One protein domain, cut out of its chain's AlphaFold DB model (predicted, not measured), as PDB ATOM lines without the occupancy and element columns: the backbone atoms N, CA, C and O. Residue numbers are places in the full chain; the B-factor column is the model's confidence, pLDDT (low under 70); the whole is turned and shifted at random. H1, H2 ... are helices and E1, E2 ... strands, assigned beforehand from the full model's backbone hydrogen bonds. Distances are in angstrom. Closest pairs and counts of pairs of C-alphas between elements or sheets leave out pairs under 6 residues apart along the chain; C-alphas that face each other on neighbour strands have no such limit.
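Overview. This is residues 137 to 225 of the 447 residues of an uncharacterized protein of Stentor coeruleus (UniProt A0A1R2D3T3). A long, twisted two-stranded ribbon of E1 and E2 makes the longest axis, with H1 packed on E2 toward one end and H2 crosswise at the other. The printed part has 89 residues, in the order H1, E1, H2, E2; the sheet E1 - E2 is antiparallel and the class is mixed, helices and strands. It is extended, with a radius of gyration of the C-alphas of 19.4 A and spans of 53 by 27 by 23 A.

Along the chain. E1, residues 162 to 174, is 35.9 A long and begins at C-alpha 162 (3.158, 51.789, 3.765). E2, residues 208 to 220, is 34.7 A long and ends at C-alpha 220 (2.855, 54.563, 0.257). H1 is residues 140 to 152, 18.3 A; H2 is residues 184 to 201, 25.7 A.

Arrangement. E1 and E2 are antiparallel at 165 degrees; N 163 and O 219 are 2.8 A apart, N 209 and O 173 2.9 A, within hydrogen-bond range. The closest C-alphas of H1 and E2, Thr 147 and Val 217, are 4.8 A apart. The closest of E1 and H2, Tyr 174 and Glu 191, are 7.0 A apart. H1 and H2 are apart. In H1 and H2 every O i to N i+4 pair is within hydrogen-bond range.

Size, cuts and confidence. The C-alphas farthest apart, Trp 186 and Pro 225, are 56.6 A apart. The printed part has no cut, and its three links are short. pLDDT is under 70 at residues 137 to 141, 160 to 161 and 220 to 225.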
ATOM      1  N   THR A 137       3.922  59.310  -1.829       55.47
ATOM      2  CA  THR A 137       5.298  59.172  -2.334       55.47
ATOM      3  C   THR A 137       6.212  58.548  -1.291       55.47
ATOM      4  O   THR A 137       6.857  59.226  -0.489       55.47
ATOM      5  N   ILE A 138       6.290  57.219  -1.320       63.22
ATOM      6  CA  ILE A 138       7.380  56.489  -0.677       63.22
ATOM      7  C   ILE A 138       8.691  56.757  -1.443       63.22
ATOM      8  O   ILE A 138       8.681  56.925  -2.662       63.22
ATOM      9  N   ASP A 139       9.820  56.856  -0.736       65.94
ATOM     10  CA  ASP A 139      11.124  57.008  -1.397       65.94
ATOM     11  C   ASP A 139      11.387  55.767  -2.270       65.94
ATOM     12  O   ASP A 139      11.117  54.650  -1.831       65.94
ATOM     13  N   ARG A 140      11.882  55.947  -3.501       65.81
ATOM     14  CA  ARG A 140      12.094  54.850  -4.461       65.81
ATOM     15  C   ARG A 140      13.044  53.785  -3.911       65.81
ATOM     16  O   ARG A 140      12.814  52.601  -4.142       65.81
ATOM     17  N   GLU A 141      14.075  54.190  -3.172       67.50
ATOM     18  CA  GLU A 141      15.023  53.253  -2.559       67.50
ATOM     19  C   GLU A 141      14.361  52.456  -1.433       67.50
ATOM     20  O   GLU A 141      14.539  51.243  -1.324       67.50
ATOM     21  N   LEU A 142      13.527  53.125  -0.634       70.81
ATOM     22  CA  LEU A 142      12.768  52.483   0.430       70.81
ATOM     23  C   LEU A 142      11.709  51.523  -0.124       70.81
ATOM     24  O   LEU A 142      11.558  50.412   0.378       70.81
ATOM     25  N   ALA A 143      10.997  51.934  -1.172       75.56
ATOM     26  CA  ALA A 143      10.024  51.100  -1.864       75.56
ATOM     27  C   ALA A 143      10.685  49.847  -2.439       75.56
ATOM     28  O   ALA A 143      10.154  48.754  -2.266       75.56
ATOM     29  N   GLY A 144      11.861  49.995  -3.059       76.19
ATOM     30  CA  GLY A 144      12.653  48.875  -3.566       76.19
ATOM     31  C   GLY A 144      13.076  47.915  -2.454       76.19
ATOM     32  O   GLY A 144      12.856  46.713  -2.573       76.19
ATOM     33  N   TYR A 145      13.598  48.439  -1.340       79.44
ATOM     34  CA  TYR A 145      14.001  47.627  -0.189       79.44
ATOM     35  C   TYR A 145      12.824  46.858   0.435       79.44
ATOM     36  O   TYR A 145      12.906  45.647   0.639       79.44
ATOM     37  N   LEU A 146      11.709  47.545   0.709       82.38
ATOM     38  CA  LEU A 146      10.520  46.929   1.309       82.38
ATOM     39  C   LEU A 146       9.853  45.934   0.356       82.38
ATOM     40  O   LEU A 146       9.395  44.887   0.800       82.38
ATOM     41  N   THR A 147       9.840  46.222  -0.947       84.25
ATOM     42  CA  THR A 147       9.363  45.281  -1.968       84.25
ATOM     43  C   THR A 147      10.242  44.034  -2.005       84.25
ATOM     44  O   THR A 147       9.703  42.936  -1.968       84.25
ATOM     45  N   GLY A 148      11.572  44.178  -1.950       84.00
ATOM     46  CA  GLY A 148      12.494  43.043  -1.837       84.00
ATOM     47  C   GLY A 148      12.195  42.160  -0.619       84.00
ATOM     48  O   GLY A 148      12.098  40.937  -0.726       84.00
ATOM     49  N   LYS A 149      11.934  42.778   0.539       83.75
ATOM     50  CA  LYS A 149      11.547  42.049   1.757       83.75
ATOM     51  C   LYS A 149      10.184  41.364   1.647       83.75
ATOM     52  O   LYS A 149      10.036  40.254   2.150       83.75
ATOM     53  N   LEU A 150       9.218  41.977   0.964       84.94
ATOM     54  CA  LEU A 150       7.914  41.365   0.689       84.94
ATOM     55  C   LEU A 150       7.996  40.210  -0.315       84.94
ATOM     56  O   LEU A 150       7.230  39.256  -0.192       84.94
ATOM     57  N   THR A 151       8.913  40.277  -1.285       84.75
ATOM     58  CA  THR A 151       9.151  39.179  -2.232       84.75
ATOM     59  C   THR A 151       9.835  37.986  -1.570       84.75
ATOM     60  O   THR A 151       9.504  36.851  -1.893       84.75
ATOM     61  N   GLU A 152      10.740  38.223  -0.613       87.00
ATOM     62  CA  GLU A 152      11.358  37.164   0.200       87.00
ATOM     63  C   GLU A 152      10.358  36.556   1.197       87.00
ATOM     64  O   GLU A 152      10.341  35.345   1.409       87.00
ATOM     65  N   ASN A 153       9.524  37.393   1.823       85.75
ATOM     66  CA  ASN A 153       8.533  36.976   2.807       85.75
ATOM     67  C   ASN A 153       7.252  37.810   2.686       85.75
ATOM     68  O   ASN A 153       7.165  38.943   3.167       85.75
ATOM     69  N   THR A 154       6.205  37.206   2.124       83.12
ATOM     70  CA  THR A 154       4.906  37.864   1.917       83.12
ATOM     71  C   THR A 154       4.242  38.290   3.232       83.12
ATOM     72  O   THR A 154       3.438  39.225   3.245       83.12
ATOM     73  N   SER A 155       4.608  37.674   4.359       83.50
ATOM     74  CA  SER A 155       4.105  37.995   5.699       83.50
ATOM     75  C   SER A 155       4.902  39.090   6.416       83.50
ATOM     76  O   SER A 155       4.567  39.423   7.550       83.50
ATOM     77  N   PHE A 156       5.914  39.694   5.777       82.88
ATOM     78  CA  PHE A 156       6.682  40.800   6.358       82.88
ATOM     79  C   PHE A 156       5.754  41.949   6.793       82.88
ATOM     80  O   PHE A 156       4.844  42.352   6.050       82.88
ATOM     81  N   SER A 157       5.951  42.442   8.020       78.81
ATOM     82  CA  SER A 157       5.207  43.570   8.574       78.81
ATOM     83  C   SER A 157       5.766  44.874   8.013       78.81
ATOM     84  O   SER A 157       6.962  45.148   8.082       78.81
ATOM     85  N   LEU A 158       4.890  45.681   7.417       78.19
ATOM     86  CA  LEU A 158       5.280  46.969   6.856       78.19
ATOM     87  C   LEU A 158       5.189  48.075   7.912       78.19
ATOM     88  O   LEU A 158       4.330  48.006   8.795       78.19
ATOM     89  N   PRO A 159       6.049  49.103   7.820       70.56
ATOM     90  CA  PRO A 159       5.946  50.274   8.674       70.56
ATOM     91  C   PRO A 159       4.634  51.040   8.411       70.56
ATOM     92  O   PRO A 159       4.093  50.986   7.299       70.56
ATOM     93  N   PRO A 160       4.117  51.780   9.409       59.31
ATOM     94  CA  PRO A 160       2.896  52.566   9.260       59.31
ATOM     95  C   PRO A 160       3.029  53.592   8.122       59.31
ATOM     96  O   PRO A 160       4.080  54.200   7.927       59.31
ATOM     97  N   GLY A 161       1.956  53.768   7.343       63.03
ATOM     98  CA  GLY A 161       1.956  54.608   6.136       63.03
ATOM     99  C   GLY A 161       2.464  53.910   4.867       63.03
ATOM    100  O   GLY A 161       2.502  54.536   3.810       63.03
ATOM    101  N   VAL A 162       2.819  52.621   4.931       73.06
ATOM    102  CA  VAL A 162       3.158  51.789   3.765       73.06
ATOM    103  C   VAL A 162       2.235  50.573   3.716       73.06
ATOM    104  O   VAL A 162       2.049  49.873   4.707       73.06
ATOM    105  N   GLY A 163       1.645  50.326   2.553       79.81
ATOM    106  CA  GLY A 163       0.691  49.253   2.303       79.81
ATOM    107  C   GLY A 163       1.235  48.235   1.313       79.81
ATOM    108  O   GLY A 163       2.120  48.533   0.506       79.81
ATOM    109  N   LYS A 164       0.678  47.023   1.372       85.25
ATOM    110  CA  LYS A 164       0.890  45.994   0.352       85.25
ATOM    111  C   LYS A 164      -0.043  46.300  -0.813       85.25
ATOM    112  O   LYS A 164      -1.254  46.368  -0.621       85.25
ATOM    113  N   ALA A 165       0.516  46.490  -1.997       80.56
ATOM    114  CA  ALA A 165      -0.239  46.532  -3.236       80.56
ATOM    115  C   ALA A 165       0.149  45.316  -4.079       80.56
ATOM    116  O   ALA A 165       1.303  44.893  -4.064       80.56
ATOM    117  N   VAL A 166      -0.819  44.741  -4.784       81.25
ATOM    118  CA  VAL A 166      -0.554  43.691  -5.769       81.25
ATOM    119  C   VAL A 166      -0.469  44.378  -7.120       81.25
ATOM    120  O   VAL A 166      -1.469  44.910  -7.601       81.25
ATOM    121  N   ASP A 167       0.728  44.401  -7.688       80.94
ATOM    122  CA  ASP A 167       0.941  44.746  -9.086       80.94
ATOM    123  C   ASP A 167       0.939  43.461  -9.922       80.94
ATOM    124  O   ASP A 167       1.097  42.352  -9.409       80.94
ATOM    125  N   TYR A 168       0.692  43.606 -11.219       82.69
ATOM    126  CA  TYR A 168       0.658  42.492 -12.155       82.69
ATOM    127  C   TYR A 168       1.759  42.691 -13.185       82.69
ATOM    128  O   TYR A 168       1.696  43.624 -13.987       82.69
ATOM    129  N   ASP A 169       2.742  41.798 -13.171       80.19
ATOM    130  CA  ASP A 169       3.784  41.753 -14.184       80.19
ATOM    131  C   ASP A 169       3.376  40.801 -15.306       80.19
ATOM    132  O   ASP A 169       2.985  39.651 -15.083       80.19
ATOM    133  N   PHE A 170       3.478  41.287 -16.538       84.19
ATOM    134  CA  PHE A 170       3.198  40.502 -17.732       84.19
ATOM    135  C   PHE A 170       4.495  39.860 -18.212       84.19
ATOM    136  O   PHE A 170       5.393  40.544 -18.701       84.19
ATOM    137  N   GLN A 171       4.591  38.539 -18.086       86.19
ATOM    138  CA  GLN A 171       5.714  37.775 -18.616       86.19
ATOM    139  C   GLN A 171       5.275  37.025 -19.867       86.19
ATOM    140  O   GLN A 171       4.345  36.222 -19.830       86.19
ATOM    141  N   VAL A 172       5.957  37.276 -20.983       87.56
ATOM    142  CA  VAL A 172       5.787  36.476 -22.199       87.56
ATOM    143  C   VAL A 172       6.617  35.211 -22.034       87.56
ATOM    144  O   VAL A 172       7.839  35.282 -21.913       87.56
ATOM    145  N   VAL A 173       5.959  34.055 -22.000       90.62
ATOM    146  CA  VAL A 173       6.615  32.755 -21.853       90.62
ATOM    147  C   VAL A 173       6.250  31.861 -23.030       90.62
ATOM    148  O   VAL A 173       5.096  31.791 -23.442       90.62
ATOM    149  N   TYR A 174       7.240  31.153 -23.559       91.62
ATOM    150  CA  TYR A 174       7.077  30.206 -24.655       91.62
ATOM    151  C   TYR A 174       6.981  28.799 -24.066       91.62
ATOM    152  O   TYR A 174       7.985  28.207 -23.677       91.62
ATOM    153  N   LYS A 175       5.753  28.291 -23.914       91.38
ATOM    154  CA  LYS A 175       5.477  26.969 -23.330       91.38
ATOM    155  C   LYS A 175       4.757  26.078 -24.325       91.38
ATOM    156  O   LYS A 175       3.991  26.550 -25.163       91.38
ATOM    157  N   VAL A 176       4.958  24.768 -24.196       91.12
ATOM    158  CA  VAL A 176       4.212  23.786 -24.993       91.12
ATOM    159  C   VAL A 176       2.733  23.813 -24.575       91.12
ATOM    160  O   VAL A 176       2.438  23.545 -23.403       91.12
ATOM    161  N   PRO A 177       1.788  24.091 -25.498       88.62
ATOM    162  CA  PRO A 177       0.366  24.131 -25.183       88.62
ATOM    163  C   PRO A 177      -0.113  22.836 -24.529       88.62
ATOM    164  O   PRO A 177       0.179  21.737 -25.003       88.62
ATOM    165  N   LYS A 178      -0.909  22.961 -23.460       86.88
ATOM    166  CA  LYS A 178      -1.457  21.794 -22.744       86.88
ATOM    167  C   LYS A 178      -2.298  20.889 -23.649       86.88
ATOM    168  O   LYS A 178      -2.306  19.687 -23.433       86.88
ATOM    169  N   VAL A 179      -2.924  21.463 -24.679       88.25
ATOM    170  CA  VAL A 179      -3.782  20.775 -25.661       88.25
ATOM    171  C   VAL A 179      -3.034  19.696 -26.455       88.25
ATOM    172  O   VAL A 179      -3.651  18.743 -26.906       88.25
ATOM    173  N   LEU A 180      -1.710  19.815 -26.610       86.69
ATOM    174  CA  LEU A 180      -0.907  18.839 -27.358       86.69
ATOM    175  C   LEU A 180      -0.616  17.552 -26.570       86.69
ATOM    176  O   LEU A 180       0.013  16.648 -27.108       86.69
ATOM    177  N   ASP A 181      -0.993  17.505 -25.289       89.56
ATOM    178  CA  ASP A 181      -0.861  16.354 -24.384       89.56
ATOM    179  C   ASP A 181       0.524  15.673 -24.358       89.56
ATOM    180  O   ASP A 181       0.694  14.495 -24.057       89.56
ATOM    181  N   VAL A 182       1.567  16.460 -24.639       91.94
ATOM    182  CA  VAL A 182       2.952  15.981 -24.693       91.94
ATOM    183  C   VAL A 182       3.419  15.533 -23.294       91.94
ATOM    184  O   VAL A 182       3.199  16.265 -22.311       91.94
ATOM    185  N   PRO A 183       4.116  14.386 -23.164       93.12
ATOM    186  CA  PRO A 183       4.700  13.947 -21.899       93.12
ATOM    187  C   PRO A 183       5.631  15.001 -21.278       93.12
ATOM    188  O   PRO A 183       6.397  15.671 -21.973       93.12
ATOM    189  N   LYS A 184       5.613  15.124 -19.941       90.19
ATOM    190  CA  LYS A 184       6.440  16.083 -19.172       90.19
ATOM    191  C   LYS A 184       7.921  16.159 -19.596       90.19
ATOM    192  O   LYS A 184       8.396  17.284 -19.754       90.19
ATOM    193  N   PRO A 185       8.658  15.043 -19.791       91.06
ATOM    194  CA  PRO A 185      10.064  15.132 -20.190       91.06
ATOM    195  C   PRO A 185      10.242  15.791 -21.563       91.06
ATOM    196  O   PRO A 185      11.151  16.593 -21.747       91.06
ATOM    197  N   TRP A 186       9.337  15.527 -22.506       93.12
ATOM    198  CA  TRP A 186       9.431  16.044 -23.872       93.12
ATOM    199  C   TRP A 186       9.012  17.513 -23.953       93.12
ATOM    200  O   TRP A 186       9.574  18.262 -24.747       93.12
ATOM    201  N   LYS A 187       8.093  17.958 -23.082       92.94
ATOM    202  CA  LYS A 187       7.746  19.383 -22.938       92.94
ATOM    203  C   LYS A 187       8.978  20.230 -22.628       92.94
ATOM    204  O   LYS A 187       9.221  21.218 -23.310       92.94
ATOM    205  N   LYS A 188       9.788  19.797 -21.655       89.25
ATOM    206  CA  LYS A 188      11.023  20.493 -21.272       89.25
ATOM    207  C   LYS A 188      12.022  20.535 -22.431       89.25
ATOM    208  O   LYS A 188      12.611  21.578 -22.686       89.25
ATOM    209  N   SER A 189      12.185  19.423 -23.148       93.50
ATOM    210  CA  SER A 189      13.082  19.359 -24.307       93.50
ATOM    211  C   SER A 189      12.651  20.291 -25.440       93.50
ATOM    212  O   SER A 189      13.504  20.937 -26.037       93.50
ATOM    213  N   LEU A 190      11.347  20.404 -25.714       93.50
ATOM    214  CA  LEU A 190      10.817  21.332 -26.719       93.50
ATOM    215  C   LEU A 190      11.014  22.800 -26.318       93.50
ATOM    216  O   LEU A 190      11.385  23.604 -27.163       93.50
ATOM    217  N   GLU A 191      10.821  23.140 -25.042       92.94
ATOM    218  CA  GLU A 191      11.109  24.486 -24.514       92.94
ATOM    219  C   GLU A 191      12.604  24.834 -24.627       92.94
ATOM    220  O   GLU A 191      12.963  25.952 -24.990       92.94
ATOM    221  N   ILE A 192      13.493  23.870 -24.358       93.25
ATOM    222  CA  ILE A 192      14.944  24.053 -24.522       93.25
ATOM    223  C   ILE A 192      15.300  24.226 -26.002       93.25
ATOM    224  O   ILE A 192      16.074  25.119 -26.339       93.25
ATOM    225  N   LEU A 193      14.735  23.394 -26.882       94.38
ATOM    226  CA  LEU A 193      14.959  23.479 -28.323       94.38
ATOM    227  C   LEU A 193      14.515  24.838 -28.873       94.38
ATOM    228  O   LEU A 193      15.258  25.446 -29.637       94.38
ATOM    229  N   ASP A 194      13.348  25.327 -28.453       94.62
ATOM    230  CA  ASP A 194      12.854  26.660 -28.799       94.62
ATOM    231  C   ASP A 194      13.840  27.756 -28.377       94.62
ATOM    232  O   ASP A 194      14.195  28.609 -29.184       94.62
ATOM    233  N   GLY A 195      14.372  27.679 -27.152       93.00
ATOM    234  CA  GLY A 195      15.393  28.614 -26.674       93.00
ATOM    235  C   GLY A 195      16.693  28.568 -27.487       93.00
ATOM    236  O   GLY A 195      17.280  29.611 -27.774       93.00
ATOM    237  N   VAL A 196      17.142  27.378 -27.901       94.06
ATOM    238  CA  VAL A 196      18.328  27.221 -28.764       94.06
ATOM    239  C   VAL A 196      18.073  27.805 -30.154       94.06
ATOM    240  O   VAL A 196      18.918  28.540 -30.666       94.06
ATOM    241  N   LEU A 197      16.912  27.520 -30.749       93.31
ATOM    242  CA  LEU A 197      16.520  28.049 -32.058       93.31
ATOM    243  C   LEU A 197      16.374  29.568 -32.030       93.31
ATOM    244  O   LEU A 197      16.865  30.237 -32.935       93.31
ATOM    245  N   PHE A 198      15.780  30.123 -30.977       94.94
ATOM    246  CA  PHE A 198      15.689  31.565 -30.808       94.94
ATOM    247  C   PHE A 198      17.076  32.201 -30.699       94.94
ATOM    248  O   PHE A 198      17.374  33.160 -31.404       94.94
ATOM    249  N   ASN A 199      17.971  31.637 -29.890       94.56
ATOM    250  CA  ASN A 199      19.320  32.183 -29.751       94.56
ATOM    251  C   ASN A 199      20.116  32.119 -31.064       94.56
ATOM    252  O   ASN A 199      20.830  33.066 -31.389       94.56
ATOM    253  N   ALA A 200      19.990  31.025 -31.820       95.44
ATOM    254  CA  ALA A 200      20.746  30.817 -33.053       95.44
ATOM    255  C   ALA A 200      20.156  31.553 -34.268       95.44
ATOM    256  O   ALA A 200      20.900  32.087 -35.086       95.44
ATOM    257  N   LEU A 201      18.829  31.556 -34.401       94.81
ATOM    258  CA  LEU A 201      18.116  31.974 -35.613       94.81
ATOM    259  C   LEU A 201      17.147  33.136 -35.378       94.81
ATOM    260  O   LEU A 201      16.587  33.647 -36.344       94.81
ATOM    261  N   GLN A 202      16.933  33.554 -34.127       94.31
ATOM    262  CA  GLN A 202      15.932  34.558 -33.737       94.31
ATOM    263  C   GLN A 202      14.496  34.157 -34.119       94.31
ATOM    264  O   GLN A 202      13.640  35.006 -34.357       94.31
ATOM    265  N   VAL A 203      14.221  32.848 -34.163       90.44
ATOM    266  CA  VAL A 203      12.901  32.285 -34.470       90.44
ATOM    267  C   VAL A 203      12.422  31.434 -33.301       90.44
ATOM    268  O   VAL A 203      13.148  30.558 -32.835       90.44
ATOM    269  N   HIS A 204      11.181  31.664 -32.871       91.12
ATOM    270  CA  HIS A 204      10.472  30.782 -31.948       91.12
ATOM    271  C   HIS A 204       9.630  29.768 -32.727       91.12
ATOM    272  O   HIS A 204       8.877  30.120 -33.635       91.12
ATOM    273  N   LEU A 205       9.751  28.504 -32.342       91.31
ATOM    274  CA  LEU A 205       8.882  27.404 -32.741       91.31
ATOM    275  C   LEU A 205       7.584  27.402 -31.914       91.31
ATOM    276  O   LEU A 205       6.514  27.054 -32.414       91.31
ATOM    277  N   LEU A 206       7.675  27.768 -30.635       92.62
ATOM    278  CA  LEU A 206       6.549  27.798 -29.712       92.62
ATOM    279  C   LEU A 206       5.777  29.118 -29.820       92.62
ATOM    280  O   LEU A 206       6.329  30.186 -30.073       92.62
ATOM    281  N   ARG A 207       4.461  29.051 -29.595       87.25
ATOM    282  CA  ARG A 207       3.608  30.244 -29.550       87.25
ATOM    283  C   ARG A 207       3.830  30.991 -28.225       87.25
ATOM    284  O   ARG A 207       3.851  30.336 -27.182       87.25
ATOM    285  N   PRO A 208       3.925  32.333 -28.230       90.56
ATOM    286  CA  PRO A 208       4.008  33.104 -26.995       90.56
ATOM    287  C   PRO A 208       2.708  32.999 -26.186       90.56
ATOM    288  O   PRO A 208       1.610  33.156 -26.727       90.56
ATOM    289  N   GLU A 209       2.843  32.785 -24.881       88.75
ATOM    290  CA  GLU A 209       1.764  32.819 -23.895       88.75
ATOM    291  C   GLU A 209       2.046  33.941 -22.885       88.75
ATOM    292  O   GLU A 209       3.151  34.053 -22.354       88.75
ATOM    293  N   ILE A 210       1.057  34.799 -22.620       86.00
ATOM    294  CA  ILE A 210       1.193  35.873 -21.630       86.00
ATOM    295  C   ILE A 210       0.799  35.308 -20.267       86.00
ATOM    296  O   ILE A 210      -0.370  35.020 -20.016       86.00
ATOM    297  N   VAL A 211       1.781  35.163 -19.382       87.88
ATOM    298  CA  VAL A 211       1.578  34.767 -17.991       87.88
ATOM    299  C   VAL A 211       1.520  36.027 -17.138       87.88
ATOM    300  O   VAL A 211       2.471  36.807 -17.093       87.88
ATOM    301  N   ILE A 212       0.395  36.222 -16.455       86.88
ATOM    302  CA  ILE A 212       0.211  37.310 -15.495       86.88
ATOM    303  C   ILE A 212       0.747  36.832 -14.145       86.88
ATOM    304  O   ILE A 212       0.193  35.905 -13.550       86.88
ATOM    305  N   VAL A 213       1.830  37.445 -13.673       86.62
ATOM    306  CA  VAL A 213       2.445  37.134 -12.381       86.62
ATOM    307  C   VAL A 213       2.074  38.240 -11.388       86.62
ATOM    308  O   VAL A 213       2.486  39.381 -11.586       86.62
ATOM    309  N   PRO A 214       1.296  37.947 -10.331       83.50
ATOM    310  CA  PRO A 214       1.031  38.927  -9.288       83.50
ATOM    311  C   PRO A 214       2.298  39.145  -8.451       83.50
ATOM    312  O   PRO A 214       2.800  38.218  -7.812       83.50
ATOM    313  N   THR A 215       2.808  40.371  -8.429       83.25
ATOM    314  CA  THR A 215       3.945  40.799  -7.613       83.25
ATOM    315  C   THR A 215       3.455  41.688  -6.474       83.25
ATOM    316  O   THR A 215       2.760  42.683  -6.665       83.25
ATOM    317  N   THR A 216       3.790  41.313  -5.236       84.50
ATOM    318  CA  THR A 216       3.438  42.128  -4.066       84.50
ATOM    319  C   THR A 216       4.490  43.210  -3.882       84.50
ATOM    320  O   THR A 216       5.648  42.910  -3.594       84.50
ATOM    321  N   VAL A 217       4.083  44.466  -4.021       83.56
ATOM    322  CA  VAL A 217       4.953  45.635  -3.898       83.56
ATOM    323  C   VAL A 217       4.574  46.484  -2.688       83.56
ATOM    324  O   VAL A 217       3.412  46.558  -2.280       83.56
ATOM    325  N   ALA A 218       5.567  47.155  -2.110       82.19
ATOM    326  CA  ALA A 218       5.339  48.138  -1.060       82.19
ATOM    327  C   ALA A 218       5.007  49.499  -1.692       82.19
ATOM    328  O   ALA A 218       5.821  50.061  -2.427       82.19
ATOM    329  N   ARG A 219       3.836  50.064  -1.381       76.81
ATOM    330  CA  ARG A 219       3.435  51.415  -1.816       76.81
ATOM    331  C   ARG A 219       3.086  52.295  -0.623       76.81
ATOM    332  O   ARG A 219       2.600  51.804   0.390       76.81
ATOM    333  N   GLY A 220       3.329  53.601  -0.740       67.56
ATOM    334  CA  GLY A 220       2.855  54.563   0.257       67.56
ATOM    335  C   GLY A 220       1.332  54.512   0.340       67.56
ATOM    336  O   GLY A 220       0.658  54.579  -0.690       67.56
ATOM    337  N   LEU A 221       0.795  54.351   1.547       63.16
ATOM    338  CA  LEU A 221      -0.633  54.508   1.771       63.16
ATOM    339  C   LEU A 221      -0.917  56.005   1.802       63.16
ATOM    340  O   LEU A 221      -0.336  56.696   2.644       63.16
ATOM    341  N   PRO A 222      -1.817  56.523   0.949       55.44
ATOM    342  CA  PRO A 222      -2.363  57.835   1.230       55.44
ATOM    343  C   PRO A 222      -2.960  57.763   2.640       55.44
ATOM    344  O   PRO A 222      -3.724  56.842   2.933       55.44
ATOM    345  N   LEU A 223      -2.587  58.700   3.523       50.25
ATOM    346  CA  LEU A 223      -3.383  58.975   4.715       50.25
ATOM    347  C   LEU A 223      -4.792  59.117   4.179       50.25
ATOM    348  O   LEU A 223      -5.006  59.973   3.319       50.25
ATOM    349  N   THR A 224      -5.696  58.226   4.578       46.34
ATOM    350  CA  THR A 224      -7.109  58.391   4.279       46.34
ATOM    351  C   THR A 224      -7.424  59.824   4.673       46.34
ATOM    352  O   THR A 224      -7.343  60.140   5.865       46.34
ATOM    353  N   PRO A 225      -7.683  60.735   3.714       44.09
ATOM    354  CA  PRO A 225      -8.168  62.029   4.112       44.09
ATOM    355  C   PRO A 225      -9.469  61.695   4.821       44.09
ATOM    356  O   PRO A 225     -10.301  60.956   4.283       44.09
TER     357      PRO A 225